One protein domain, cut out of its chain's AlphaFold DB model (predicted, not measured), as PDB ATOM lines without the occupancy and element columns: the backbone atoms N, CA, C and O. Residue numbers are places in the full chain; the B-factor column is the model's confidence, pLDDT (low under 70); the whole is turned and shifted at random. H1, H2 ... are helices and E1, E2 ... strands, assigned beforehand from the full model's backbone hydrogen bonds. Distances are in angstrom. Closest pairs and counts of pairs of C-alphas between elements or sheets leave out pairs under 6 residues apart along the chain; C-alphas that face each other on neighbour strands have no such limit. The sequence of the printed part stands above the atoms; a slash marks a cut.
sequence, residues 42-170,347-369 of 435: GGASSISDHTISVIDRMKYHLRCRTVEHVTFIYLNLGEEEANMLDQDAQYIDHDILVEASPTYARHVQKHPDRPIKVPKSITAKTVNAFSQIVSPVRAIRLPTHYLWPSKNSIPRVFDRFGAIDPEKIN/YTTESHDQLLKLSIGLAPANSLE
ATOM      1  N   GLY A  42     -35.790  34.739 -30.221       47.19
ATOM      2  CA  GLY A  42     -37.082  35.372 -30.446       47.19
ATOM      3  C   GLY A  42     -38.214  34.568 -29.811       47.19
ATOM      4  O   GLY A  42     -38.144  33.340 -29.722       47.19
ATOM      5  N   GLY A  43     -39.267  35.263 -29.381       47.75
ATOM      6  CA  GLY A  43     -40.459  34.595 -28.877       47.75
ATOM      7  C   GLY A  43     -41.095  33.745 -29.980       47.75
ATOM      8  O   GLY A  43     -41.382  34.259 -31.064       47.75
ATOM      9  N   ALA A  44     -41.323  32.458 -29.728       47.62
ATOM     10  CA  ALA A  44     -41.913  31.564 -30.727       47.62
ATOM     11  C   ALA A  44     -43.372  31.959 -31.020       47.62
ATOM     12  O   ALA A  44     -43.854  31.816 -32.139       47.62
ATOM     13  N   SER A  45     -44.057  32.561 -30.050       47.34
ATOM     14  CA  SER A  45     -45.447  32.984 -30.152       47.34
ATOM     15  C   SER A  45     -45.702  34.317 -30.849       47.34
ATOM     16  O   SER A  45     -46.863  34.628 -31.094       47.34
ATOM     17  N   SER A  46     -44.673  35.072 -31.256       50.56
ATOM     18  CA  SER A  46     -44.865  36.105 -32.292       50.56
ATOM     19  C   SER A  46     -44.893  35.526 -33.714       50.56
ATOM     20  O   SER A  46     -45.140  36.260 -34.667       50.56
ATOM     21  N   ILE A  47     -44.629  34.225 -33.870       59.53
ATOM     22  CA  ILE A  47     -44.698  33.504 -35.142       59.53
ATOM     23  C   ILE A  47     -46.099  32.895 -35.282       59.53
ATOM     24  O   ILE A  47     -46.665  32.375 -34.316       59.53
ATOM     25  N   SER A  48     -46.653  32.985 -36.491       65.06
ATOM     26  CA  SER A  48     -47.937  32.385 -36.875       65.06
ATOM     27  C   SER A  48     -47.908  30.864 -36.708       65.06
ATOM     28  O   SER A  48     -46.973  30.217 -37.176       65.06
ATOM     29  N   ASP A  49     -48.969  30.313 -36.109       69.00
ATOM     30  CA  ASP A  49     -49.152  28.891 -35.760       69.00
ATOM     31  C   ASP A  49     -49.102  27.927 -36.960       69.00
ATOM     32  O   ASP A  49     -49.117  26.711 -36.784       69.00
ATOM     33  N   HIS A  50     -49.086  28.465 -38.182       68.75
ATOM     34  CA  HIS A  50     -49.091  27.717 -39.439       68.75
ATOM     35  C   HIS A  50     -47.925  28.105 -40.369       68.75
ATOM     36  O   HIS A  50     -47.902  27.704 -41.532       68.75
ATOM     37  N   THR A  51     -46.972  28.925 -39.907       73.69
ATOM     38  CA  THR A  51     -45.935  29.523 -40.767       73.69
ATOM     39  C   THR A  51     -44.529  29.144 -40.307       73.69
ATOM     40  O   THR A  51     -43.890  29.839 -39.519       73.69
ATOM     41  N   ILE A  52     -44.026  28.045 -40.866       78.38
ATOM     42  CA  ILE A  52     -42.630  27.607 -40.731       78.38
ATOM     43  C   ILE A  52     -41.712  28.399 -41.666       78.38
ATOM     44  O   ILE A  52     -42.129  28.806 -42.754       78.38
ATOM     45  N   SER A  53     -40.449  28.610 -41.279       79.00
ATOM     46  CA  SER A  53     -39.497  29.275 -42.175       79.00
ATOM     47  C   SER A  53     -39.016  28.327 -43.276       79.00
ATOM     48  O   SER A  53     -38.982  27.107 -43.102       79.00
ATOM     49  N   VAL A  54     -38.592  28.885 -44.413       76.19
ATOM     50  CA  VAL A  54     -38.022  28.095 -45.519       76.19
ATOM     51  C   VAL A  54     -36.772  27.321 -45.096       76.19
ATOM     52  O   VAL A  54     -36.572  26.211 -45.573       76.19
ATOM     53  N   ILE A  55     -35.978  27.834 -44.151       81.19
ATOM     54  CA  ILE A  55     -34.827  27.104 -43.597       81.19
ATOM     55  C   ILE A  55     -35.295  25.831 -42.886       81.19
ATOM     56  O   ILE A  55     -34.797  24.748 -43.186       81.19
ATOM     57  N   ASP A  56     -36.275  25.942 -41.987       86.06
ATOM     58  CA  ASP A  56     -36.758  24.801 -41.200       86.06
ATOM     59  C   ASP A  56     -37.470  23.771 -42.113       86.06
ATOM     60  O   ASP A  56     -37.289  22.562 -41.963       86.06
ATOM     61  N   ARG A  57     -38.180  24.251 -43.147       83.75
ATOM     62  CA  ARG A  57     -38.795  23.440 -44.214       83.75
ATOM     63  C   ARG A  57     -37.770  22.683 -45.068       83.75
ATOM     64  O   ARG A  57     -37.912  21.481 -45.267       83.75
ATOM     65  N   MET A  58     -36.734  23.356 -45.580       84.56
ATOM     66  CA  MET A  58     -35.694  22.684 -46.374       84.56
ATOM     67  C   MET A  58     -34.914  21.688 -45.510       84.56
ATOM     68  O   MET A  58     -34.635  20.586 -45.967       84.56
ATOM     69  N   LYS A  59     -34.653  22.007 -44.232       88.31
ATOM     70  CA  LYS A  59     -34.095  21.044 -43.269       88.31
ATOM     71  C   LYS A  59     -34.967  19.787 -43.122       88.31
ATOM     72  O   LYS A  59     -34.424  18.685 -43.156       88.31
ATOM     73  N   TYR A  60     -36.289  19.929 -43.009       88.31
ATOM     74  CA  TYR A  60     -37.210  18.785 -42.985       88.31
ATOM     75  C   TYR A  60     -37.101  17.928 -44.263       88.31
ATOM     76  O   TYR A  60     -36.915  16.715 -44.193       88.31
ATOM     77  N   HIS A  61     -37.120  18.549 -45.443       83.19
ATOM     78  CA  HIS A  61     -37.040  17.817 -46.718       83.19
ATOM     79  C   HIS A  61     -35.670  17.210 -47.017       83.19
ATOM     80  O   HIS A  61     -35.563  16.298 -47.839       83.19
ATOM     81  N   LEU A  62     -34.622  17.700 -46.358       84.56
ATOM     82  CA  LEU A  62     -33.278  17.135 -46.407       84.56
ATOM     83  C   LEU A  62     -33.124  15.938 -45.457       84.56
ATOM     84  O   LEU A  62     -32.591  14.921 -45.893       84.56
ATOM     85  N   ARG A  63     -33.641  15.985 -44.213       85.31
ATOM     86  CA  ARG A  63     -33.564  14.822 -43.293       85.31
ATOM     87  C   ARG A  63     -34.264  13.579 -43.860       85.31
ATOM     88  O   ARG A  63     -33.802  12.464 -43.657       85.31
ATOM     89  N   CYS A  64     -35.327  13.768 -44.643       79.31
ATOM     90  CA  CYS A  64     -36.069  12.686 -45.297       79.31
ATOM     91  C   CYS A  64     -35.355  12.067 -46.523       79.31
ATOM     92  O   CYS A  64     -35.901  11.158 -47.146       79.31
ATOM     93  N   ARG A  65     -34.151  12.538 -46.896       76.75
ATOM     94  CA  ARG A  65     -33.333  11.978 -48.001       76.75
ATOM     95  C   ARG A  65     -32.321  10.941 -47.556       76.75
ATOM     96  O   ARG A  65     -31.841  10.179 -48.395       76.75
ATOM     97  N   THR A  66     -31.980  10.955 -46.273       77.75
ATOM     98  CA  THR A  66     -30.996  10.075 -45.654       77.75
ATOM     99  C   THR A  66     -31.225   8.619 -46.059       77.75
ATOM    100  O   THR A  66     -32.285   8.039 -45.814       77.75
ATOM    101  N   VAL A  67     -30.202   8.017 -46.667       76.31
ATOM    102  CA  VAL A  67     -30.217   6.601 -47.055       76.31
ATOM    103  C   VAL A  67     -29.965   5.724 -45.827       76.31
ATOM    104  O   VAL A  67     -30.725   4.792 -45.566       76.31
ATOM    105  N   GLU A  68     -28.944   6.066 -45.040       84.62
ATOM    106  CA  GLU A  68     -28.559   5.370 -43.811       84.62
ATOM    107  C   GLU A  68     -29.120   6.130 -42.604       84.62
ATOM    108  O   GLU A  68     -28.470   7.000 -42.025       84.62
ATOM    109  N   HIS A  69     -30.389   5.866 -42.277       86.31
ATOM    110  CA  HIS A  69     -31.107   6.582 -41.223       86.31
ATOM    111  C   HIS A  69     -31.067   5.856 -39.883       86.31
ATOM    112  O   HIS A  69     -31.150   4.631 -39.790       86.31
ATOM    113  N   VAL A  70     -31.020   6.644 -38.815       89.31
ATOM    114  CA  VAL A  70     -31.082   6.149 -37.443       89.31
ATOM    115  C   VAL A  70     -32.511   5.709 -37.106       89.31
ATOM    116  O   VAL A  70     -33.444   6.506 -37.160       89.31
ATOM    117  N   THR A  71     -32.694   4.441 -36.727       88.75
ATOM    118  CA  THR A  71     -33.995   3.911 -36.284       88.75
ATOM    119  C   THR A  71     -34.211   4.116 -34.780       88.75
ATOM    120  O   THR A  71     -33.404   3.664 -33.960       88.75
ATOM    121  N   PHE A  72     -35.352   4.700 -34.410       90.62
ATOM    122  CA  PHE A  72     -35.824   4.805 -33.026       90.62
ATOM    123  C   PHE A  72     -36.859   3.715 -32.695       90.62
ATOM    124  O   PHE A  72     -37.764   3.440 -33.477       90.62
ATOM    125  N   ILE A  73     -36.749   3.107 -31.510       89.31
ATOM    126  CA  ILE A  73     -37.763   2.232 -30.908       89.31
ATOM    127  C   ILE A  73     -38.231   2.866 -29.602       89.31
ATOM    128  O   ILE A  73     -37.462   2.995 -28.649       89.31
ATOM    129  N   TYR A  74     -39.513   3.197 -29.548       89.44
ATOM    130  CA  TYR A  74     -40.160   3.809 -28.396       89.44
ATOM    131  C   TYR A  74     -40.643   2.725 -27.428       89.44
ATOM    132  O   TYR A  74     -41.300   1.763 -27.824       89.44
ATOM    133  N   LEU A  75     -40.268   2.839 -26.150       82.88
ATOM    134  CA  LEU A  75     -40.543   1.809 -25.133       82.88
ATOM    135  C   LEU A  75     -41.909   1.957 -24.441       82.88
ATOM    136  O   LEU A  75     -42.280   1.114 -23.619       82.88
ATOM    137  N   ASN A  76     -42.615   3.043 -24.737       79.50
ATOM    138  CA  ASN A  76     -43.964   3.376 -24.303       79.50
ATOM    139  C   ASN A  76     -44.493   4.408 -25.312       79.50
ATOM    140  O   ASN A  76     -43.800   5.390 -25.546       79.50
ATOM    141  N   LEU A  77     -45.652   4.171 -25.928       78.50
ATOM    142  CA  LEU A  77     -46.294   5.113 -26.853       78.50
ATOM    143  C   LEU A  77     -47.770   5.233 -26.500       78.50
ATOM    144  O   LEU A  77     -48.427   4.215 -26.265       78.50
ATOM    145  N   GLY A  78     -48.292   6.458 -26.515       75.88
ATOM    146  CA  GLY A  78     -49.734   6.666 -26.625       75.88
ATOM    147  C   GLY A  78     -50.248   6.259 -28.011       75.88
ATOM    148  O   GLY A  78     -49.504   6.295 -28.992       75.88
ATOM    149  N   GLU A  79     -51.536   5.916 -28.121       75.38
ATOM    150  CA  GLU A  79     -52.163   5.630 -29.424       75.38
ATOM    151  C   GLU A  79     -52.023   6.824 -30.387       75.38
ATOM    152  O   GLU A  79     -51.787   6.640 -31.578       75.38
ATOM    153  N   GLU A  80     -52.103   8.053 -29.873       76.12
ATOM    154  CA  GLU A  80     -51.928   9.287 -30.647       76.12
ATOM    155  C   GLU A  80     -50.506   9.422 -31.228       76.12
ATOM    156  O   GLU A  80     -50.350   9.685 -32.419       76.12
ATOM    157  N   GLU A  81     -49.467   9.152 -30.431       76.38
ATOM    158  CA  GLU A  81     -48.067   9.204 -30.881       76.38
ATOM    159  C   GLU A  81     -47.721   8.074 -31.856       76.38
ATOM    160  O   GLU A  81     -46.987   8.292 -32.819       76.38
ATOM    161  N   ALA A  82     -48.268   6.872 -31.648       78.62
ATOM    162  CA  ALA A  82     -48.101   5.761 -32.584       78.62
ATOM    163  C   ALA A  82     -48.640   6.129 -33.980       78.62
ATOM    164  O   ALA A  82     -47.953   5.928 -34.980       78.62
ATOM    165  N   ASN A  83     -49.809   6.780 -34.041       73.19
ATOM    166  CA  ASN A  83     -50.365   7.298 -35.293       73.19
ATOM    167  C   ASN A  83     -49.481   8.381 -35.950       73.19
ATOM    168  O   ASN A  83     -49.537   8.527 -37.170       73.19
ATOM    169  N   MET A  84     -48.679   9.143 -35.195       72.62
ATOM    170  CA  MET A  84     -47.710  10.106 -35.754       72.62
ATOM    171  C   MET A  84     -46.475   9.394 -36.333       72.62
ATOM    172  O   MET A  84     -46.025   9.723 -37.430       72.62
ATOM    173  N   LEU A  85     -45.949   8.393 -35.622       75.38
ATOM    174  CA  LEU A  85     -44.730   7.664 -35.996       75.38
ATOM    175  C   LEU A  85     -44.911   6.714 -37.189       75.38
ATOM    176  O   LEU A  85     -43.970   6.524 -37.955       75.38
ATOM    177  N   ASP A  86     -46.124   6.200 -37.411       68.38
ATOM    178  CA  ASP A  86     -46.503   5.491 -38.647       68.38
ATOM    179  C   ASP A  86     -46.404   6.378 -39.913       68.38
ATOM    180  O   ASP A  86     -46.564   5.888 -41.033       68.38
ATOM    181  N   GLN A  87     -46.176   7.688 -39.753       62.94
ATOM    182  CA  GLN A  87     -46.101   8.671 -40.837       62.94
ATOM    183  C   GLN A  87     -44.717   9.333 -40.928       62.94
ATOM    184  O   GLN A  87     -44.217   9.516 -42.036       62.94
ATOM    185  N   ASP A  88     -44.073   9.643 -39.796       70.12
ATOM    186  CA  ASP A  88     -42.684  10.126 -39.745       70.12
ATOM    187  C   ASP A  88     -41.834   9.297 -38.771       70.12
ATOM    188  O   ASP A  88     -42.010   9.367 -37.555       70.12
ATOM    189  N   ALA A  89     -40.854   8.564 -39.311       61.56
ATOM    190  CA  ALA A  89     -39.869   7.807 -38.533       61.56
ATOM    191  C   ALA A  89     -38.811   8.697 -37.838       61.56
ATOM    192  O   ALA A  89     -37.950   8.190 -37.119       61.56
ATOM    193  N   GLN A  90     -38.895  10.019 -38.031       80.00
ATOM    194  CA  GLN A  90     -38.093  11.071 -37.403       80.00
ATOM    195  C   GLN A  90     -36.613  11.035 -37.787       80.00
ATOM    196  O   GLN A  90     -35.721  11.206 -36.952       80.00
ATOM    197  N   TYR A  91     -36.388  10.836 -39.088       83.75
ATOM    198  CA  TYR A  91     -35.094  10.600 -39.721       83.75
ATOM    199  C   TYR A  91     -33.969  11.520 -39.218       83.75
ATOM    200  O   TYR A  91     -34.056  12.749 -39.267       83.75
ATOM    201  N   ILE A  92     -32.872  10.894 -38.794       90.12
ATOM    202  CA  ILE A  92     -31.558  11.515 -38.607       90.12
ATOM    203  C   ILE A  92     -30.565  10.700 -39.429       90.12
ATOM    204  O   ILE A  92     -30.674   9.474 -39.488       90.12
ATOM    205  N   ASP A  93     -29.612  11.384 -40.051       90.94
ATOM    206  CA  ASP A  93     -28.514  10.762 -40.779       90.94
ATOM    207  C   ASP A  93     -27.514  10.072 -39.847       90.94
ATOM    208  O   ASP A  93     -27.212  10.582 -38.762       90.94
ATOM    209  N   HIS A  94     -27.021   8.904 -40.261       91.44
ATOM    210  CA  HIS A  94     -26.093   8.113 -39.466       91.44
ATOM    211  C   HIS A  94     -24.828   8.894 -39.093       91.44
ATOM    212  O   HIS A  94     -24.515   9.008 -37.904       91.44
ATOM    213  N   ASP A  95     -24.143   9.473 -40.082       92.56
ATOM    214  CA  ASP A  95     -22.865  10.155 -39.868       92.56
ATOM    215  C   ASP A  95     -23.064  11.443 -39.061       92.56
ATOM    216  O   ASP A  95     -22.290  11.728 -38.145       92.56
ATOM    217  N   ILE A  96     -24.161  12.171 -39.306       93.38
ATOM    218  CA  ILE A  96     -24.517  13.372 -38.532       93.38
ATOM    219  C   ILE A  96     -24.737  13.027 -37.054       93.38
ATOM    220  O   ILE A  96     -24.286  13.771 -36.180       93.38
ATOM    221  N   LEU A  97     -25.400  11.908 -36.732       94.38
ATOM    222  CA  LEU A  97     -25.575  11.517 -35.331       94.38
ATOM    223  C   LEU A  97     -24.289  10.943 -34.718       94.38
ATOM    224  O   LEU A  97     -24.078  11.108 -33.519       94.38
ATOM    225  N   VAL A  98     -23.412  10.309 -35.504       94.75
ATOM    226  CA  VAL A  98     -22.079   9.883 -35.040       94.75
ATOM    227  C   VAL A  98     -21.188  11.085 -34.712       94.75
ATOM    228  O   VAL A  98     -20.493  11.047 -33.698       94.75
ATOM    229  N   GLU A  99     -21.239  12.164 -35.500       93.31
ATOM    230  CA  GLU A  99     -20.550  13.424 -35.186       93.31
ATOM    231  C   GLU A  99     -21.166  14.110 -33.953       93.31
ATOM    232  O   GLU A  99     -20.447  14.563 -33.062       93.31
ATOM    233  N   ALA A 100     -22.499  14.172 -33.872       93.19
ATOM    234  CA  ALA A 100     -23.198  14.928 -32.833       93.19
ATOM    235  C   ALA A 100     -23.293  14.225 -31.463       93.19
ATOM    236  O   ALA A 100     -23.493  14.915 -30.463       93.19
ATOM    237  N   SER A 101     -23.187  12.889 -31.402       95.69
ATOM    238  CA  SER A 101     -23.429  12.081 -30.195       95.69
ATOM    239  C   SER A 101     -22.292  11.084 -29.906       95.69
ATOM    240  O   SER A 101     -22.245   9.991 -30.484       95.69
ATOM    241  N   PRO A 102     -21.422  11.364 -28.914       93.44
ATOM    242  CA  PRO A 102     -20.399  10.419 -28.459       93.44
ATOM    243  C   PRO A 102     -20.983   9.107 -27.908       93.44
ATOM    244  O   PRO A 102     -20.350   8.051 -27.985       93.44
ATOM    245  N   THR A 103     -22.202   9.124 -27.358       92.81
ATOM    246  CA  THR A 103     -22.917   7.904 -26.944       92.81
ATOM    247  C   THR A 103     -23.389   7.074 -28.132       92.81
ATOM    248  O   THR A 103     -23.159   5.862 -28.128       92.81
ATOM    249  N   TYR A 104     -23.957   7.687 -29.174       94.12
ATOM    250  CA  TYR A 104     -24.344   6.964 -30.384       94.12
ATOM    251  C   TYR A 104     -23.126   6.409 -31.131       94.12
ATOM    252  O   TYR A 104     -23.115   5.225 -31.470       94.12
ATOM    253  N   ALA A 105     -22.054   7.195 -31.273       94.25
ATOM    254  CA  ALA A 105     -20.788   6.749 -31.859       94.25
ATOM    255  C   ALA A 105     -20.223   5.497 -31.151       94.25
ATOM    256  O   ALA A 105     -19.867   4.509 -31.794       94.25
ATOM    257  N   ARG A 106     -20.218   5.479 -29.808       93.62
ATOM    258  CA  ARG A 106     -19.803   4.310 -29.000       93.62
ATOM    259  C   ARG A 106     -20.773   3.123 -29.074       93.62
ATOM    260  O   ARG A 106     -20.387   2.009 -28.705       93.62
ATOM    261  N   HIS A 107     -22.021   3.350 -29.484       89.88
ATOM    262  CA  HIS A 107     -23.063   2.331 -29.634       89.88
ATOM    263  C   HIS A 107     -23.001   1.662 -31.011       89.88
ATOM    264  O   HIS A 107     -22.869   0.438 -31.053       89.88
ATOM    265  N   VAL A 108     -22.969   2.423 -32.116       92.00
ATOM    266  CA  VAL A 108     -22.830   1.857 -33.477       92.00
ATOM    267  C   VAL A 108     -21.540   1.044 -33.617       92.00
ATOM    268  O   VAL A 108     -21.584  -0.084 -34.100       92.00
ATOM    269  N   GLN A 109     -20.413   1.527 -33.073       90.44
ATOM    270  CA  GLN A 109     -19.126   0.810 -33.081       90.44
ATOM    271  C   GLN A 109     -19.182  -0.593 -32.448       90.44
ATOM    272  O   GLN A 109     -18.301  -1.416 -32.690       90.44
ATOM    273  N   LYS A 110     -20.194  -0.875 -31.616       90.56
ATOM    274  CA  LYS A 110     -20.427  -2.186 -30.988       90.56
ATOM    275  C   LYS A 110     -21.584  -2.945 -31.638       90.56
ATOM    276  O   LYS A 110     -21.578  -4.176 -31.643       90.56
ATOM    277  N   HIS A 111     -22.594  -2.223 -32.119       87.69
ATOM    278  CA  HIS A 111     -23.888  -2.738 -32.555       87.69
ATOM    279  C   HIS A 111     -24.449  -1.877 -33.710       87.69
ATOM    280  O   HIS A 111     -25.342  -1.064 -33.459       87.69
ATOM    281  N   PRO A 112     -23.954  -2.023 -34.955       82.25
ATOM    282  CA  PRO A 112     -24.322  -1.130 -36.056       82.25
ATOM    283  C   PRO A 112     -25.813  -1.197 -36.405       82.25
ATOM    284  O   PRO A 112     -26.481  -0.169 -36.421       82.25
ATOM    285  N   ASP A 113     -26.385  -2.400 -36.512       84.00
ATOM    286  CA  ASP A 113     -27.823  -2.635 -36.763       84.00
ATOM    287  C   ASP A 113     -28.719  -2.348 -35.528       84.00
ATOM    288  O   ASP A 113     -29.863  -2.793 -35.436       84.00
ATOM    289  N   ARG A 114     -28.143  -1.694 -34.513       84.38
ATOM    290  CA  ARG A 114     -28.673  -1.331 -33.197       84.38
ATOM    291  C   ARG A 114     -29.681  -0.165 -33.154       84.38
ATOM    292  O   ARG A 114     -29.195   0.929 -32.868       84.38
ATOM    293  N   PRO A 115     -31.020  -0.301 -33.274       89.50
ATOM    294  CA  PRO A 115     -31.920   0.837 -33.052       89.50
ATOM    295  C   PRO A 115     -31.759   1.458 -31.655       89.50
ATOM    296  O   PRO A 115     -31.512   0.755 -30.661       89.50
ATOM    297  N   ILE A 116     -31.936   2.778 -31.584       90.56
ATOM    298  CA  ILE A 116     -31.941   3.551 -30.337       90.56
ATOM    299  C   ILE A 116     -33.235   3.244 -29.584       90.56
ATOM    300  O   ILE A 116     -34.314   3.241 -30.170       90.56
ATOM    301  N   LYS A 117     -33.145   2.990 -28.276       91.44
ATOM    302  CA  LYS A 117     -34.318   2.740 -27.429       91.44
ATOM    303  C   LYS A 117     -34.701   4.013 -26.686       91.44
ATOM    304  O   LYS A 117     -34.094   4.318 -25.665       91.44
ATOM    305  N   VAL A 118     -35.700   4.729 -27.194       91.00
ATOM    306  CA  VAL A 118     -36.197   5.974 -26.593       91.00
ATOM    307  C   VAL A 118     -36.739   5.668 -25.183       91.00
ATOM    308  O   VAL A 118     -37.550   4.740 -25.041       91.00
ATOM    309  N   PRO A 119     -36.276   6.371 -24.127       89.00
ATOM    310  CA  PRO A 119     -36.744   6.143 -22.761       89.00
ATOM    311  C   PRO A 119     -38.252   6.381 -22.618       89.00
ATOM    312  O   PRO A 119     -38.832   7.189 -23.332       89.00
ATOM    313  N   LYS A 120     -38.897   5.702 -21.661       86.69
ATOM    314  CA  LYS A 120     -40.363   5.761 -21.472       86.69
ATOM    315  C   LYS A 120     -40.919   7.139 -21.086       86.69
ATOM    316  O   LYS A 120     -42.131   7.315 -21.139       86.69
ATOM    317  N   SER A 121     -40.053   8.046 -20.643       83.69
ATOM    318  CA  SER A 121     -40.356   9.426 -20.262       83.69
ATOM    319  C   SER A 121     -40.235  10.423 -21.419       83.69
ATOM    320  O   SER A 121     -40.533  11.594 -21.218       83.69
ATOM    321  N   ILE A 122     -39.777   9.985 -22.598       88.38
ATOM    322  CA  ILE A 122     -39.513  10.850 -23.750       88.38
ATOM    323  C   ILE A 122     -40.557  10.589 -24.838       88.38
ATOM    324  O   ILE A 122     -40.691   9.470 -25.336       88.38
ATOM    325  N   THR A 123     -41.272  11.646 -25.210       88.62
ATOM    326  CA  THR A 123     -42.327  11.649 -26.227       88.62
ATOM    327  C   THR A 123     -41.773  11.617 -27.652       88.62
ATOM    328  O   THR A 123     -40.652  12.057 -27.934       88.62
ATOM    329  N   ALA A 124     -42.612  11.203 -28.603       90.06
ATOM    330  CA  ALA A 124     -42.346  11.364 -30.031       90.06
ATOM    331  C   ALA A 124     -42.173  12.846 -30.430       90.06
ATOM    332  O   ALA A 124     -41.499  13.150 -31.413       90.06
ATOM    333  N   LYS A 125     -42.745  13.788 -29.669       91.62
ATOM    334  CA  LYS A 125     -42.600  15.235 -29.900       91.62
ATOM    335  C   LYS A 125     -41.196  15.732 -29.548       91.62
ATOM    336  O   LYS A 125     -40.572  16.416 -30.362       91.62
ATOM    337  N   THR A 126     -40.645  15.304 -28.413       92.50
ATOM    338  CA  THR A 126     -39.256  15.613 -28.035       92.50
ATOM    339  C   THR A 126     -38.250  15.040 -29.028       92.50
ATOM    340  O   THR A 126     -37.324  15.751 -29.424       92.50
ATOM    341  N   VAL A 127     -38.449  13.805 -29.511       93.50
ATOM    342  CA  VAL A 127     -37.566  13.229 -30.543       93.50
ATOM    343  C   VAL A 127     -37.699  13.983 -31.882       93.50
ATOM    344  O   VAL A 127     -36.678  14.265 -32.507       93.50
ATOM    345  N   ASN A 128     -38.891  14.466 -32.268       93.69
ATOM    346  CA  ASN A 128     -39.066  15.283 -33.482       93.69
ATOM    347  C   ASN A 128     -38.268  16.597 -33.394       93.69
ATOM    348  O   ASN A 128     -37.549  16.953 -34.335       93.69
ATOM    349  N   ALA A 129     -38.357  17.300 -32.258       94.25
ATOM    350  CA  ALA A 129     -37.602  18.527 -32.015       94.25
ATOM    351  C   ALA A 129     -36.085  18.270 -31.960       94.25
ATOM    352  O   ALA A 129     -35.323  19.000 -32.593       94.25
ATOM    353  N   PHE A 130     -35.644  17.203 -31.292       95.62
ATOM    354  CA  PHE A 130     -34.249  16.751 -31.281       95.62
ATOM    355  C   PHE A 130     -33.720  16.503 -32.708       95.62
ATOM    356  O   PHE A 130     -32.682  17.058 -33.081       95.62
ATOM    357  N   SER A 131     -34.465  15.771 -33.547       94.25
ATOM    358  CA  SER A 131     -34.100  15.524 -34.948       94.25
ATOM    359  C   SER A 131     -33.995  16.822 -35.756       94.25
ATOM    360  O   SER A 131     -33.083  16.955 -36.569       94.25
ATOM    361  N   GLN A 132     -34.863  17.814 -35.517       92.94
ATOM    362  CA  GLN A 132     -34.745  19.144 -36.135       92.94
ATOM    363  C   GLN A 132     -33.529  19.947 -35.642       92.94
ATOM    364  O   GLN A 132     -32.970  20.737 -36.404       92.94
ATOM    365  N   ILE A 133     -33.119  19.792 -34.382       93.69
ATOM    366  CA  ILE A 133     -31.967  20.508 -33.814       93.69
ATOM    367  C   ILE A 133     -30.648  19.939 -34.362       93.69
ATOM    368  O   ILE A 133     -29.737  20.710 -34.670       93.69
ATOM    369  N   VAL A 134     -30.560  18.615 -34.525       92.94
ATOM    370  CA  VAL A 134     -29.360  17.907 -35.004       92.94
ATOM    371  C   VAL A 134     -29.247  17.904 -36.536       92.94
ATOM    372  O   VAL A 134     -28.186  18.222 -37.068       92.94
ATOM    373  N   SER A 135     -30.325  17.572 -37.254       89.12
ATOM    374  CA  SER A 135     -30.295  17.189 -38.678       89.12
ATOM    375  C   SER A 135     -30.972  18.213 -39.606       89.12
ATOM    376  O   SER A 135     -31.879  18.930 -39.171       89.12
ATOM    377  N   PRO A 136     -30.578  18.320 -40.894       85.75
ATOM    378  CA  PRO A 136     -29.316  17.865 -41.504       85.75
ATOM    379  C   PRO A 136     -28.122  18.763 -41.135       85.75
ATOM    380  O   PRO A 136     -27.002  18.537 -41.572       85.75
ATOM    381  N   VAL A 137     -28.371  19.847 -40.398       88.06
ATOM    382  CA  VAL A 137     -27.364  20.824 -39.983       88.06
ATOM    383  C   VAL A 137     -27.695  21.291 -38.574       88.06
ATOM    384  O   VAL A 137     -28.849  21.632 -38.285       88.06
ATOM    385  N   ARG A 138     -26.684  21.330 -37.705       89.19
ATOM    386  CA  ARG A 138     -26.816  21.751 -36.308       89.19
ATOM    387  C   ARG A 138     -27.469  23.132 -36.202       89.19
ATOM    388  O   ARG A 138     -27.016  24.097 -36.817       89.19
ATOM    389  N   ALA A 139     -28.546  23.227 -35.430       88.56
ATOM    390  CA  ALA A 139     -29.220  24.493 -35.166       88.56
ATOM    391  C   ALA A 139     -28.433  25.368 -34.168       88.56
ATOM    392  O   ALA A 139     -27.633  24.872 -33.378       88.56
ATOM    393  N   ILE A 140     -28.725  26.674 -34.164       87.31
ATOM    394  CA  ILE A 140     -28.272  27.642 -33.140       87.31
ATOM    395  C   ILE A 140     -29.435  28.198 -32.297       87.31
ATOM    396  O   ILE A 140     -29.299  29.208 -31.609       87.31
ATOM    397  N   ARG A 141     -30.613  27.579 -32.405       86.81
ATOM    398  CA  ARG A 141     -31.867  27.954 -31.740       86.81
ATOM    399  C   ARG A 141     -32.765  26.722 -31.643       86.81
ATOM    400  O   ARG A 141     -32.665  25.838 -32.495       86.81
ATOM    401  N   LEU A 142     -33.669  26.699 -30.668       90.44
ATOM    402  CA  LEU A 142     -34.735  25.698 -30.619       90.44
ATOM    403  C   LEU A 142     -35.695  25.868 -31.822       90.44
ATOM    404  O   LEU A 142     -35.906  27.003 -32.268       90.44
ATOM    405  N   PRO A 143     -36.278  24.779 -32.357       90.38
ATOM    406  CA  PRO A 143     -37.309  24.853 -33.385       90.38
ATOM    407  C   PRO A 143     -38.589  25.484 -32.827       90.38
ATOM    408  O   PRO A 143     -38.820  25.516 -31.618       90.38
ATOM    409  N   THR A 144     -39.427  26.012 -33.714       86.81
ATOM    410  CA  THR A 144     -40.655  26.743 -33.346       86.81
ATOM    411  C   THR A 144     -41.921  25.911 -33.541       86.81
ATOM    412  O   THR A 144     -42.950  26.215 -32.946       86.81
ATOM    413  N   HIS A 145     -41.835  24.849 -34.344       89.56
ATOM    414  CA  HIS A 145     -42.911  23.909 -34.648       89.56
ATOM    415  C   HIS A 145     -42.337  22.483 -34.653       89.56
ATOM    416  O   HIS A 145     -41.218  22.277 -35.127       89.56
ATOM    417  N   TYR A 146     -43.083  21.491 -34.166       90.12
ATOM    418  CA  TYR A 146     -42.899  20.108 -34.594       90.12
ATOM    419  C   TYR A 146     -43.324  20.028 -36.061       90.12
ATOM    420  O   TYR A 146     -44.308  20.653 -36.465       90.12
ATOM    421  N   LEU A 147     -42.551  19.310 -36.871       88.75
ATOM    422  CA  LEU A 147     -42.778  19.220 -38.311       88.75
ATOM    423  C   LEU A 147     -43.212  17.800 -38.647       88.75
ATOM    424  O   LEU A 147     -42.457  16.860 -38.381       88.75
ATOM    425  N   TRP A 148     -44.412  17.668 -39.211       86.31
ATOM    426  CA  TRP A 148     -45.043  16.396 -39.547       86.31
ATOM    427  C   TRP A 148     -45.381  16.324 -41.049       86.31
ATOM    428  O   TRP A 148     -45.646  17.355 -41.664       86.31
ATOM    429  N   PRO A 149     -45.421  15.136 -41.668       81.50
ATOM    430  CA  PRO A 149     -45.869  14.962 -43.048       81.50
ATOM    431  C   PRO A 149     -47.384  15.171 -43.154       81.50
ATOM    432  O   PRO A 149     -48.156  14.513 -42.455       81.50
ATOM    433  N   SER A 150     -47.836  16.051 -44.051       78.25
ATOM    434  CA  SER A 150     -49.266  16.299 -44.240       78.25
ATOM    435  C   SER A 150     -49.884  15.399 -45.308       78.25
ATOM    436  O   SER A 150     -49.438  15.328 -46.457       78.25
ATOM    437  N   LYS A 151     -51.007  14.778 -44.939       71.50
ATOM    438  CA  LYS A 151     -51.904  14.046 -45.847       71.50
ATOM    439  C   LYS A 151     -52.761  14.966 -46.729       71.50
ATOM    440  O   LYS A 151     -53.436  14.472 -47.628       71.50
ATOM    441  N   ASN A 152     -52.755  16.280 -46.480       69.88
ATOM    442  CA  ASN A 152     -53.561  17.277 -47.189       69.88
ATOM    443  C   ASN A 152     -52.660  18.318 -47.868       69.88
ATOM    444  O   ASN A 152     -51.596  18.652 -47.352       69.88
ATOM    445  N   SER A 153     -53.079  18.871 -49.010       63.97
ATOM    446  CA  SER A 153     -52.335  19.959 -49.652       63.97
ATOM    447  C   SER A 153     -52.660  21.292 -48.968       63.97
ATOM    448  O   SER A 153     -53.826  21.649 -48.788       63.97
ATOM    449  N   ILE A 154     -51.636  22.059 -48.588       63.38
ATOM    450  CA  ILE A 154     -51.824  23.321 -47.856       63.38
ATOM    451  C   ILE A 154     -52.048  24.471 -48.857       63.38
ATOM    452  O   ILE A 154     -51.212  24.675 -49.744       63.38
ATOM    453  N   PRO A 155     -53.170  25.218 -48.792       56.06
ATOM    454  CA  PRO A 155     -53.451  26.297 -49.741       56.06
ATOM    455  C   PRO A 155     -52.381  27.399 -49.717       56.06
ATOM    456  O   PRO A 155     -51.959  27.817 -48.642       56.06
ATOM    457  N   ARG A 156     -51.989  27.917 -50.895       55.28
ATOM    458  CA  ARG A 156     -50.980  28.999 -51.054       55.28
ATOM    459  C   ARG A 156     -49.602  28.661 -50.461       55.28
ATOM    460  O   ARG A 156     -48.861  29.514 -49.959       55.28
ATOM    461  N   VAL A 157     -49.290  27.370 -50.470       60.66
ATOM    462  CA  VAL A 157     -47.994  26.826 -50.097       60.66
ATOM    463  C   VAL A 157     -47.566  25.876 -51.203       60.66
ATOM    464  O   VAL A 157     -48.106  24.778 -51.336       60.66
ATOM    465  N   PHE A 158     -46.585  26.301 -51.996       58.59
ATOM    466  CA  PHE A 158     -45.907  25.387 -52.899       58.59
ATOM    467  C   PHE A 158     -44.951  24.495 -52.102       58.59
ATOM    468  O   PHE A 158     -44.141  24.991 -51.312       58.59
ATOM    469  N   ASP A 159     -45.044  23.183 -52.316       64.75
ATOM    470  CA  ASP A 159     -44.059  22.234 -51.811       64.75
ATOM    471  C   ASP A 159     -43.953  20.989 -52.706       64.75
ATOM    472  O   ASP A 159     -44.762  20.062 -52.619       64.75
ATOM    473  N   ARG A 160     -42.956  20.980 -53.602       69.62
ATOM    474  CA  ARG A 160     -42.660  19.855 -54.509       69.62
ATOM    475  C   ARG A 160     -42.273  18.579 -53.754       69.62
ATOM    476  O   ARG A 160     -42.523  17.486 -54.254       69.62
ATOM    477  N   PHE A 161     -41.700  18.715 -52.559       70.75
ATOM    478  CA  PHE A 161     -41.308  17.594 -51.699       70.75
ATOM    479  C   PHE A 161     -42.426  17.216 -50.708       70.75
ATOM    480  O   PHE A 161     -42.185  16.524 -49.726       70.75
ATOM    481  N   GLY A 162     -43.656  17.665 -50.985       71.81
ATOM    482  CA  GLY A 162     -44.862  17.337 -50.239       71.81
ATOM    483  C   GLY A 162     -45.138  18.269 -49.059       71.81
ATOM    484  O   GLY A 162     -44.251  18.912 -48.501       71.81
ATOM    485  N   ALA A 163     -46.414  18.379 -48.694       76.81
ATOM    486  CA  ALA A 163     -46.854  19.295 -47.648       76.81
ATOM    487  C   ALA A 163     -46.400  18.854 -46.241       76.81
ATOM    488  O   ALA A 163     -46.438  17.672 -45.902       76.81
ATOM    489  N   ILE A 164     -46.035  19.828 -45.404       81.50
ATOM    490  CA  ILE A 164     -45.676  19.655 -43.987       81.50
ATOM    491  C   ILE A 164     -46.779  20.271 -43.134       81.50
ATOM    492  O   ILE A 164     -47.115  21.433 -43.344       81.50
ATOM    493  N   ASP A 165     -47.304  19.521 -42.168       83.56
ATOM    494  CA  ASP A 165     -48.262  19.987 -41.164       83.56
ATOM    495  C   ASP A 165     -47.492  20.473 -39.916       83.56
ATOM    496  O   ASP A 165     -46.814  19.663 -39.272       83.56
ATOM    497  N   PRO A 166     -47.485  21.782 -39.602       86.25
ATOM    498  CA  PRO A 166     -46.663  22.326 -38.529       86.25
ATOM    499  C   PRO A 166     -47.451  22.467 -37.218       86.25
ATOM    500  O   PRO A 166     -48.420  23.217 -37.130       86.25
ATOM    501  N   GLU A 167     -46.984  21.814 -36.157       87.44
ATOM    502  CA  GLU A 167     -47.562  21.935 -34.815       87.44
ATOM    503  C   GLU A 167     -46.685  22.854 -33.952       87.44
ATOM    504  O   GLU A 167     -45.569  22.493 -33.586       87.44
ATOM    505  N   LYS A 168     -47.156  24.059 -33.620       85.94
ATOM    506  CA  LYS A 168     -46.379  25.054 -32.859       85.94
ATOM    507  C   LYS A 168     -45.941  24.542 -31.478       85.94
ATOM    508  O   LYS A 168     -46.766  24.102 -30.680       85.94
ATOM    509  N   ILE A 169     -44.646  24.658 -31.169       86.56
ATOM    510  CA  ILE A 169     -44.084  24.180 -29.898       86.56
ATOM    511  C   ILE A 169     -44.331  25.206 -28.791       86.56
ATOM    512  O   ILE A 169     -43.761  26.297 -28.791       86.56
ATOM    513  N   ASN A 170     -45.119  24.813 -27.792       84.06
ATOM    514  CA  ASN A 170     -45.128  25.470 -26.489       84.06
ATOM    515  C   ASN A 170     -43.907  24.995 -25.679       84.06
ATOM    516  O   ASN A 170     -43.924  23.903 -25.113       84.06
ATOM    517  N   TYR A 347     -32.996  21.137 -53.995       77.25
ATOM    518  CA  TYR A 347     -33.305  21.032 -55.428       77.25
ATOM    519  C   TYR A 347     -32.256  20.224 -56.212       77.25
ATOM    520  O   TYR A 347     -32.564  19.689 -57.274       77.25
ATOM    521  N   THR A 348     -31.058  20.025 -55.655       77.50
ATOM    522  CA  THR A 348     -30.096  19.029 -56.146       77.50
ATOM    523  C   THR A 348     -30.567  17.619 -55.783       77.50
ATOM    524  O   THR A 348     -30.722  17.279 -54.610       77.50
ATOM    525  N   THR A 349     -30.761  16.773 -56.793       67.25
ATOM    526  CA  THR A 349     -31.050  15.341 -56.626       67.25
ATOM    527  C   THR A 349     -30.263  14.526 -57.641       67.25
ATOM    528  O   THR A 349     -30.252  14.855 -58.825       67.25
ATOM    529  N   GLU A 350     -29.642  13.442 -57.192       62.47
ATOM    530  CA  GLU A 350     -28.771  12.580 -57.999       62.47
ATOM    531  C   GLU A 350     -29.570  11.634 -58.911       62.47
ATOM    532  O   GLU A 350     -29.042  11.104 -59.887       62.47
ATOM    533  N   SER A 351     -30.850  11.400 -58.597       62.41
ATOM    534  CA  SER A 351     -31.723  10.506 -59.360       62.41
ATOM    535  C   SER A 351     -33.200  10.906 -59.310       62.41
ATOM    536  O   SER A 351     -33.692  11.473 -58.334       62.41
ATOM    537  N   HIS A 352     -33.939  10.525 -60.354       61.34
ATOM    538  CA  HIS A 352     -35.398  10.647 -60.392       61.34
ATOM    539  C   HIS A 352     -36.076   9.817 -59.286       61.34
ATOM    540  O   HIS A 352     -37.093  10.236 -58.748       61.34
ATOM    541  N   ASP A 353     -35.478   8.694 -58.876       59.47
ATOM    542  CA  ASP A 353     -36.003   7.850 -57.797       59.47
ATOM    543  C   ASP A 353     -35.887   8.516 -56.412       59.47
ATOM    544  O   ASP A 353     -36.736   8.276 -55.555       59.47
ATOM    545  N   GLN A 354     -34.889   9.383 -56.182       62.81
ATOM    546  CA  GLN A 354     -34.840  10.240 -54.986       62.81
ATOM    547  C   GLN A 354     -35.985  11.267 -55.000       62.81
ATOM    548  O   GLN A 354     -36.711  11.361 -54.012       62.81
ATOM    549  N   LEU A 355     -36.207  11.975 -56.120       64.06
ATOM    550  CA  LEU A 355     -37.346  12.897 -56.277       64.06
ATOM    551  C   LEU A 355     -38.687  12.188 -56.053       64.06
ATOM    552  O   LEU A 355     -39.523  12.675 -55.295       64.06
ATOM    553  N   LEU A 356     -38.879  11.018 -56.671       61.75
ATOM    554  CA  LEU A 356     -40.101  10.236 -56.521       61.75
ATOM    555  C   LEU A 356     -40.311   9.803 -55.070       61.75
ATOM    556  O   LEU A 356     -41.396  10.041 -54.545       61.75
ATOM    557  N   LYS A 357     -39.296   9.247 -54.390       60.69
ATOM    558  CA  LYS A 357     -39.394   8.857 -52.968       60.69
ATOM    559  C   LYS A 357     -39.854  10.002 -52.067       60.69
ATOM    560  O   LYS A 357     -40.722   9.781 -51.231       60.69
ATOM    561  N   LEU A 358     -39.334  11.211 -52.280       57.88
ATOM    562  CA  LEU A 358     -39.720  12.414 -51.529       57.88
ATOM    563  C   LEU A 358     -41.157  12.880 -51.807       57.88
ATOM    564  O   LEU A 358     -41.682  13.688 -51.056       57.88
ATOM    565  N   SER A 359     -41.801  12.375 -52.862       55.19
ATOM    566  CA  SER A 359     -43.208  12.650 -53.178       55.19
ATOM    567  C   SER A 359     -44.172  11.524 -52.759       55.19
ATOM    568  O   SER A 359     -45.386  11.673 -52.895       55.19
ATOM    569  N   ILE A 360     -43.674  10.387 -52.251       51.50
ATOM    570  CA  ILE A 360     -44.524   9.249 -51.861       51.50
ATOM    571  C   ILE A 360     -45.268   9.556 -50.557       51.50
ATOM    572  O   ILE A 360     -44.670   9.914 -49.548       51.50
ATOM    573  N   GLY A 361     -46.588   9.343 -50.560       45.78
ATOM    574  CA  GLY A 361     -47.442   9.434 -49.367       45.78
ATOM    575  C   GLY A 361     -47.869  10.850 -48.971       45.78
ATOM    576  O   GLY A 361     -48.745  10.994 -48.121       45.78
ATOM    577  N   LEU A 362     -47.307  11.878 -49.609       52.19
ATOM    578  CA  LEU A 362     -47.610  13.282 -49.351       52.19
ATOM    579  C   LEU A 362     -48.627  13.817 -50.365       52.19
ATOM    580  O   LEU A 362     -48.703  13.355 -51.505       52.19
ATOM    581  N   ALA A 363     -49.425  14.803 -49.954       45.50
ATOM    582  CA  ALA A 363     -50.349  15.455 -50.876       45.50
ATOM    583  C   ALA A 363     -49.581  16.222 -51.972       45.50
ATOM    584  O   ALA A 363     -48.586  16.884 -51.660       45.50
ATOM    585  N   PRO A 364     -50.035  16.178 -53.242       47.56
ATOM    586  CA  PRO A 364     -49.371  16.888 -54.327       47.56
ATOM    587  C   PRO A 364     -49.386  18.401 -54.082       47.56
ATOM    588  O   PRO A 364     -50.356  18.947 -53.545       47.56
ATOM    589  N   ALA A 365     -48.322  19.082 -54.519       51.25
ATOM    590  CA  ALA A 365     -48.233  20.538 -54.481       51.25
ATOM    591  C   ALA A 365     -49.475  21.174 -55.127       51.25
ATOM    592  O   ALA A 365     -49.936  20.721 -56.180       51.25
ATOM    593  N   ASN A 366     -50.010  22.234 -54.515       46.41
ATOM    594  CA  ASN A 366     -51.215  22.898 -55.008       46.41
ATOM    595  C   ASN A 366     -50.946  23.606 -56.349       46.41
ATOM    596  O   ASN A 366     -50.547  24.765 -56.399       46.41
ATOM    597  N   SER A 367     -51.201  22.875 -57.439       46.50
ATOM    598  CA  SER A 367     -51.094  23.283 -58.845       46.50
ATOM    599  C   SER A 367     -49.737  23.877 -59.264       46.50
ATOM    600  O   SER A 367     -49.570  25.093 -59.327       46.50
ATOM    601  N   LEU A 368     -48.824  23.011 -59.726       46.72
ATOM    602  CA  LEU A 368     -47.715  23.380 -60.632       46.72
ATOM    603  C   LEU A 368     -48.192  24.253 -61.812       46.72
ATOM    604  O   LEU A 368     -47.486  25.155 -62.263       46.72
ATOM    605  N   GLU A 369     -49.430  24.031 -62.267       44.00
ATOM    606  CA  GLU A 369     -50.102  24.849 -63.278       44.00
ATOM    607  C   GLU A 369     -50.146  26.343 -62.910       44.00
ATOM    608  O   GLU A 369     -50.009  27.167 -63.805       44.00
TER     609      GLU A 369
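AT A GLANCE: This is residues 42 to 170 and 347 to 369 of the 435 residues of an uncharacterized protein of Ophiobolus disseminans (UniProt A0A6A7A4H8). The E3 and E4 hairpin and the helix H5, which packs on E3, make the core, and H1 comes close to both, about at right angles to H5. At one end of the longest axis the short helices H3 and H4 lie side by side, with the small parallel pair E1 and E2 between them and H2, while H6 and the last residues lie away from the core, and the tail to Glu 369 reaches the other end of that axis. The printed part has 152 residues, with six named helices and four named strands in the order H1, E1, H2, H3, H4, E2, H5, E3, E4, H6; the sheets are E1 and E2, parallel, and E3 and E4, antiparallel. The class is mixed, helices and strands, with under half of the residues in named elements. The whole is compact, with a radius of gyration of the C-alphas of 15.9 A and spans of 51 by 39 by 33 A.

HOW THE PARTS SIT: Look first at E3, residues 145 to 149, and E4, residues 164 to 168, an antiparallel hairpin at 154 degrees, with two pairs within hydrogen-bond range among others: the pair N 146 and O 167, 2.7 A apart, and the pair N 165 and O 148, 2.8 A apart. Next find H5, residues 124 to 134, the hub; its closest C-alphas to E3 are those of Ala 129 and Tyr 146, 6.1 A apart. H1, residues 54 to 63, only just touches H5, with 3 pairs of C-alphas within 8 A, the closest being Tyr 60 and Gln 132 at 7.3 A; the two are about perpendicular at 79 degrees. H2, residues 79 to 85, only just touches H5, also with 3 pairs, closest at the C-alphas of Glu 81 and Ala 124, 6.2 A, at a shallow tilt of 24 degrees, the same way. H3, residues 94 to 100, only just touches H5 with 3 pairs, closest at the C-alphas of Ala 100 and Val 134, 7.2 A, about perpendicular at 77 degrees. H3 and H4, residues 102 to 108, touch only at the corner, closest at the C-alphas of Val 98 and Ala 105, 4.6 A. E1, residues 72 to 74, and E2, residues 116 to 118, are parallel at 33 degrees, with N 73 and O 116 2.8 A apart, within hydrogen-bond range; with H2, H3 and H4 they form a strand-helix-strand unit, two parallel neighbour strands with helices between them along the chain. H6, residues 352 to 359, is close to H1 but not clearly touching, with the C-alphas of His 61 and Leu 358 7.7 A apart. In H1, H2, H3, H4, H5 and H6 every O i to N i+4 pair is within hydrogen-bond range.

IN THESE COORDINATES: Find C-alpha 54 at (-38.022, 28.095, -45.519); from there H1 runs 14.2 A to C-alpha 63. H5 runs 15.4 A from C-alpha 124 at (-42.346, 11.364, -30.031) to C-alpha 134. E3 covers 12.6 A and E4 12.4 A; E1 covers 6.4 A and E2 6.2 A. H2 is 10.1 A long, H3 9.9 A and H4 10.2 A. H6 is 10.8 A long and ends at C-alpha 359, (-43.208, 12.650, -53.178).

THE WHOLE: The C-alphas farthest apart are those of Lys 110 and Glu 369, 51.5 A. Residues 171 to 346 are not printed, and C-alphas 170 and 347 stand 31.6 A apart across the cut. The link from E3 to E4, 14 residues, is long. Mean pLDDT of the printed part is 78.0; it is under 70 at residues 42 to 50, 86 to 87, 89, 152 to 160 and 349 to 369.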